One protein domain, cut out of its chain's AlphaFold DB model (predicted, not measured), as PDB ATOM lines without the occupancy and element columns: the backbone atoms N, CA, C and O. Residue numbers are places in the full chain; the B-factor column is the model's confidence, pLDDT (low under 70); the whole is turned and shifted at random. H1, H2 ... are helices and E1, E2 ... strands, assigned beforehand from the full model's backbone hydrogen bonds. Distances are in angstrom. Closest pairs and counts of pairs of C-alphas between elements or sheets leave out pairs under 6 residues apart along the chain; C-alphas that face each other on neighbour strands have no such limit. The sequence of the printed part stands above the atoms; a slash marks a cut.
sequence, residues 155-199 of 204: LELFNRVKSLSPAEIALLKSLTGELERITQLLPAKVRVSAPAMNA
ATOM      1  N   LEU A 155     364.546 320.495 315.350       93.81
ATOM      2  CA  LEU A 155     365.827 320.839 314.720       93.81
ATOM      3  C   LEU A 155     366.006 322.356 314.582       93.81
ATOM      4  O   LEU A 155     367.096 322.882 314.810       93.81
ATOM      5  N   GLU A 156     364.939 323.083 314.258       93.50
ATOM      6  CA  GLU A 156     364.971 324.545 314.215       93.50
ATOM      7  C   GLU A 156     365.261 325.146 315.597       93.50
ATOM      8  O   GLU A 156     366.067 326.070 315.719       93.50
ATOM      9  N   LEU A 157     364.655 324.607 316.662       93.12
ATOM     10  CA  LEU A 157     364.949 325.035 318.030       93.12
ATOM     11  C   LEU A 157     366.418 324.792 318.390       93.12
ATOM     12  O   LEU A 157     367.034 325.674 318.988       93.12
ATOM     13  N   PHE A 158     366.993 323.655 317.992       92.75
ATOM     14  CA  PHE A 158     368.407 323.348 318.233       92.75
ATOM     15  C   PHE A 158     369.353 324.299 317.501       92.75
ATOM     16  O   PHE A 158     370.309 324.776 318.107       92.75
ATOM     17  N   ASN A 159     369.041 324.682 316.262       91.06
ATOM     18  CA  ASN A 159     369.833 325.662 315.508       91.06
ATOM     19  C   ASN A 159     369.831 327.074 316.125       91.06
ATOM     20  O   ASN A 159     370.703 327.882 315.820       91.06
ATOM     21  N   ARG A 160     368.875 327.398 317.006       89.81
ATOM     22  CA  ARG A 160     368.815 328.701 317.696       89.81
ATOM     23  C   ARG A 160     369.731 328.783 318.925       89.81
ATOM     24  O   ARG A 160     369.809 329.845 319.550       89.81
ATOM     25  N   VAL A 161     370.392 327.689 319.309       88.12
ATOM     26  CA  VAL A 161     371.359 327.679 320.415       88.12
ATOM     27  C   VAL A 161     372.580 328.510 320.020       88.12
ATOM     28  O   VAL A 161     373.218 328.245 319.013       88.12
ATOM     29  N   LYS A 162     372.927 329.528 320.817       84.19
ATOM     30  CA  LYS A 162     374.044 330.441 320.498       84.19
ATOM     31  C   LYS A 162     375.432 329.823 320.713       84.19
ATOM     32  O   LYS A 162     376.397 330.294 320.132       84.19
ATOM     33  N   SER A 163     375.532 328.803 321.559       86.12
ATOM     34  CA  SER A 163     376.779 328.132 321.947       86.12
ATOM     35  C   SER A 163     376.991 326.833 321.157       86.12
ATOM     36  O   SER A 163     377.170 325.765 321.753       86.12
ATOM     37  N   LEU A 164     376.847 326.907 319.831       88.75
ATOM     38  CA  LEU A 164     377.035 325.777 318.920       88.75
ATOM     39  C   LEU A 164     378.469 325.753 318.390       88.75
ATOM     40  O   LEU A 164     378.939 326.757 317.851       88.75
ATOM     41  N   SER A 165     379.140 324.608 318.499       90.06
ATOM     42  CA  SER A 165     380.437 324.403 317.850       90.06
ATOM     43  C   SER A 165     380.264 324.133 316.344       90.06
ATOM     44  O   SER A 165     379.199 323.675 315.911       90.06
ATOM     45  N   PRO A 166     381.293 324.365 315.507       91.75
ATOM     46  CA  PRO A 166     381.228 324.040 314.081       91.75
ATOM     47  C   PRO A 166     380.885 322.567 313.805       91.75
ATOM     48  O   PRO A 166     380.135 322.273 312.874       91.75
ATOM     49  N   ALA A 167     381.383 321.653 314.644       91.56
ATOM     50  CA  ALA A 167     381.096 320.225 314.549       91.56
ATOM     51  C   ALA A 167     379.626 319.909 314.881       91.56
ATOM     52  O   ALA A 167     378.973 319.175 314.143       91.56
ATOM     53  N   GLU A 168     379.063 320.527 315.926       91.81
ATOM     54  CA  GLU A 168     377.642 320.368 316.274       91.81
ATOM     55  C   GLU A 168     376.725 320.861 315.148       91.81
ATOM     56  O   GLU A 168     375.735 320.208 314.815       91.81
ATOM     57  N   ILE A 169     377.072 321.986 314.516       92.56
ATOM     58  CA  ILE A 169     376.320 322.525 313.376       92.56
ATOM     59  C   ILE A 169     376.340 321.541 312.201       92.56
ATOM     60  O   ILE A 169     375.311 321.340 311.554       92.56
ATOM     61  N   ALA A 170     377.490 320.929 311.910       93.81
ATOM     62  CA  ALA A 170     377.607 319.943 310.838       93.81
ATOM     63  C   ALA A 170     376.733 318.705 311.107       93.81
ATOM     64  O   ALA A 170     375.999 318.268 310.217       93.81
ATOM     65  N   LEU A 171     376.734 318.197 312.342       93.44
ATOM     66  CA  LEU A 171     375.914 317.048 312.736       93.44
ATOM     67  C   LEU A 171     374.409 317.361 312.707       93.44
ATOM     68  O   LEU A 171     373.633 316.591 312.141       93.44
ATOM     69  N   LEU A 172     373.987 318.527 313.209       93.31
ATOM     70  CA  LEU A 172     372.584 318.967 313.132       93.31
ATOM     71  C   LEU A 172     372.092 319.098 311.682       93.31
ATOM     72  O   LEU A 172     370.931 318.801 311.386       93.31
ATOM     73  N   LYS A 173     372.967 319.515 310.760       93.19
ATOM     74  CA  LYS A 173     372.654 319.543 309.324       93.19
ATOM     75  C   LYS A 173     372.523 318.136 308.745       93.19
ATOM     76  O   LYS A 173     371.575 317.899 308.001       93.19
ATOM     77  N   SER A 174     373.396 317.203 309.129       93.38
ATOM     78  CA  SER A 174     373.295 315.795 308.715       93.38
ATOM     79  C   SER A 174     371.949 315.180 309.115       93.38
ATOM     80  O   SER A 174     371.280 314.568 308.284       93.38
ATOM     81  N   LEU A 175     371.472 315.455 310.337       92.94
ATOM     82  CA  LEU A 175     370.158 314.992 310.812       92.94
ATOM     83  C   LEU A 175     368.981 315.506 309.967       92.94
ATOM     84  O   LEU A 175     367.921 314.883 309.944       92.94
ATOM     85  N   THR A 176     369.144 316.621 309.252       92.31
ATOM     86  CA  THR A 176     368.098 317.133 308.350       92.31
ATOM     87  C   THR A 176     367.906 316.215 307.139       92.31
ATOM     88  O   THR A 176     366.778 316.064 306.670       92.31
ATOM     89  N   GLY A 177     368.972 315.557 306.668       91.94
ATOM     90  CA  GLY A 177     368.903 314.543 305.611       91.94
ATOM     91  C   GLY A 177     368.230 313.241 306.057       91.94
ATOM     92  O   GLY A 177     367.661 312.528 305.237       91.94
ATOM     93  N   GLU A 178     368.218 312.960 307.362       93.69
ATOM     94  CA  GLU A 178     367.645 311.740 307.952       93.69
ATOM     95  C   GLU A 178     366.245 311.948 308.552       93.69
ATOM     96  O   GLU A 178     365.762 311.144 309.354       93.69
ATOM     97  N   LEU A 179     365.553 313.020 308.154       93.44
ATOM     98  CA  LEU A 179     364.280 313.430 308.746       93.44
ATOM     99  C   LEU A 179     363.223 312.316 308.751       93.44
ATOM    100  O   LEU A 179     362.457 312.192 309.710       93.44
ATOM    101  N   GLU A 180     363.170 311.509 307.691       93.31
ATOM    102  CA  GLU A 180     362.229 310.396 307.574       93.31
ATOM    103  C   GLU A 180     362.463 309.337 308.658       93.31
ATOM    104  O   GLU A 180     361.514 308.940 309.337       93.31
ATOM    105  N   ARG A 181     363.725 308.953 308.898       93.50
ATOM    106  CA  ARG A 181     364.085 307.988 309.947       93.50
ATOM    107  C   ARG A 181     363.782 308.541 311.335       93.50
ATOM    108  O   ARG A 181     363.158 307.860 312.143       93.50
ATOM    109  N   ILE A 182     364.124 309.806 311.591       94.31
ATOM    110  CA  ILE A 182     363.857 310.456 312.887       94.31
ATOM    111  C   ILE A 182     362.348 310.532 313.160       94.31
ATOM    112  O   ILE A 182     361.895 310.323 314.281       94.31
ATOM    113  N   THR A 183     361.548 310.795 312.126       94.94
ATOM    114  CA  THR A 183     360.084 310.880 312.226       94.94
ATOM    115  C   THR A 183     359.457 309.568 312.711       94.94
ATOM    116  O   THR A 183     358.424 309.607 313.386       94.94
ATOM    117  N   GLN A 184     360.067 308.419 312.409       93.31
ATOM    118  CA  GLN A 184     359.581 307.102 312.833       93.31
ATOM    119  C   GLN A 184     359.781 306.844 314.334       93.31
ATOM    120  O   GLN A 184     359.016 306.075 314.907       93.31
ATOM    121  N   LEU A 185     360.717 307.543 314.988       92.06
ATOM    122  CA  LEU A 185     360.948 307.452 316.438       92.06
ATOM    123  C   LEU A 185     359.842 308.120 317.269       92.06
ATOM    124  O   LEU A 185     359.749 307.904 318.475       92.06
ATOM    125  N   LEU A 186     359.017 308.973 316.651       92.94
ATOM    126  CA  LEU A 186     357.950 309.687 317.348       92.94
ATOM    127  C   LEU A 186     356.677 308.818 317.407       92.94
ATOM    128  O   LEU A 186     356.209 308.362 316.359       92.94
ATOM    129  N   PRO A 187     356.046 308.673 318.587       85.44
ATOM    130  CA  PRO A 187     354.941 307.730 318.788       85.44
ATOM    131  C   PRO A 187     353.623 308.159 318.123       85.44
ATOM    132  O   PRO A 187     352.836 307.316 317.707       85.44
ATOM    133  N   ALA A 188     353.345 309.465 318.019       87.94
ATOM    134  CA  ALA A 188     352.060 309.977 317.530       87.94
ATOM    135  C   ALA A 188     352.157 311.429 317.028       87.94
ATOM    136  O   ALA A 188     353.245 311.974 316.828       87.94
ATOM    137  N   LYS A 189     351.003 312.085 316.834       94.00
ATOM    138  CA  LYS A 189     350.945 313.541 316.659       94.00
ATOM    139  C   LYS A 189     351.362 314.216 317.968       94.00
ATOM    140  O   LYS A 189     350.776 313.974 319.023       94.00
ATOM    141  N   VAL A 190     352.396 315.045 317.905       95.50
ATOM    142  CA  VAL A 190     353.028 315.633 319.092       95.50
ATOM    143  C   VAL A 190     353.345 317.100 318.864       95.50
ATOM    144  O   VAL A 190     353.717 317.511 317.772       95.50
ATOM    145  N   ARG A 191     353.216 317.902 319.917       94.12
ATOM    146  CA  ARG A 191     353.696 319.279 319.993       94.12
ATOM    147  C   ARG A 191     355.077 319.301 320.640       94.12
ATOM    148  O   ARG A 191     355.311 318.612 321.635       94.12
ATOM    149  N   VAL A 192     355.962 320.137 320.104       94.31
ATOM    150  CA  VAL A 192     357.326 320.323 320.607       94.31
ATOM    151  C   VAL A 192     357.401 321.569 321.479       94.31
ATOM    152  O   VAL A 192     356.870 322.624 321.131       94.31
ATOM    153  N   SER A 193     358.080 321.458 322.617       91.81
ATOM    154  CA  SER A 193     358.428 322.596 323.469       91.81
ATOM    155  C   SER A 193     359.845 322.429 324.012       91.81
ATOM    156  O   SER A 193     360.279 321.311 324.267       91.81
ATOM    157  N   ALA A 194     360.574 323.526 324.221       86.88
ATOM    158  CA  ALA A 194     361.925 323.496 324.788       86.88
ATOM    159  C   ALA A 194     361.997 324.330 326.082       86.88
ATOM    160  O   ALA A 194     362.489 325.461 326.060       86.88
ATOM    161  N   PRO A 195     361.493 323.807 327.220       77.88
ATOM    162  CA  PRO A 195     361.451 324.552 328.481       77.88
ATOM    163  C   PRO A 195     362.835 325.043 328.927       77.88
ATOM    164  O   PRO A 195     362.994 326.210 329.279       77.88
ATOM    165  N   ALA A 196     363.846 324.174 328.827       72.62
ATOM    166  CA  ALA A 196     365.221 324.475 329.220       72.62
ATOM    167  C   ALA A 196     365.883 325.541 328.327       72.62
ATOM    168  O   ALA A 196     366.621 326.391 328.815       72.62
ATOM    169  N   MET A 197     365.582 325.546 327.024       72.06
ATOM    170  CA  MET A 197     366.210 326.462 326.063       72.06
ATOM    171  C   MET A 197     365.559 327.852 326.064       72.06
ATOM    172  O   MET A 197     366.224 328.858 325.833       72.06
ATOM    173  N   ASN A 198     364.262 327.931 326.376       63.94
ATOM    174  CA  ASN A 198     363.533 329.199 326.451       63.94
ATOM    175  C   ASN A 198     363.847 329.999 327.731       63.94
ATOM    176  O   ASN A 198     363.713 331.224 327.734       63.94
ATOM    177  N   ALA A 199     364.283 329.338 328.809       58.84
ATOM    178  CA  ALA A 199     364.584 329.982 330.092       58.84
ATOM    179  C   ALA A 199     365.782 330.951 330.026       58.84
ATOM    180  O   ALA A 199     365.798 331.959 330.732       58.84
TER     181      ALA A 199
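What this domain is: This is residues 155 to 199 of the 204 residues of the protein "NFACT-C domain-containing protein" of Globodera pallida (UniProt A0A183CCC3). The chain makes a flat, open loop: H2, the longest helix, and H3 form one side, E1 and H4 the other, and small H1 lies between, packing on H2. The printed part has 45 residues, mostly helix, in the order H1, H2, H3, E1, H4. It is loose, with a radius of gyration of the C-alphas of 12.1 A, spanning 31 by 27 by 11 A.

Where its parts are: Find C-alpha 166 at (381.228, 324.040, 314.081); from there H2 runs 17.7 A to residue 177. H3 is residues 179 to 184, 8.9 A; E1 190 to 193, 9.8 A; H1 155 to 159, 6.3 A; H4 195 to 199, 6.5 A, ending at C-alpha 199 (364.584, 329.982, 330.092).

How they stand to each other: H2 and H1 touch, closest at the C-alphas of Leu 172 and Leu 155, 7.2 A. H2 and H3 meet only through their link. H1 and H4 are only just apart, 8.3 A at the closest. E1 pairs with no named strand. In H1, H3 and H4 every O i to N i+4 pair is within hydrogen-bond range; in H2, 6 of 8.

The domain as a whole: The farthest C-alphas, of Pro 166 and Ala 188, are 32.6 A apart. Residues 180 to 191 stand free. The printed part has no cut and no long link; residues 198 to 199 are under pLDDT 70.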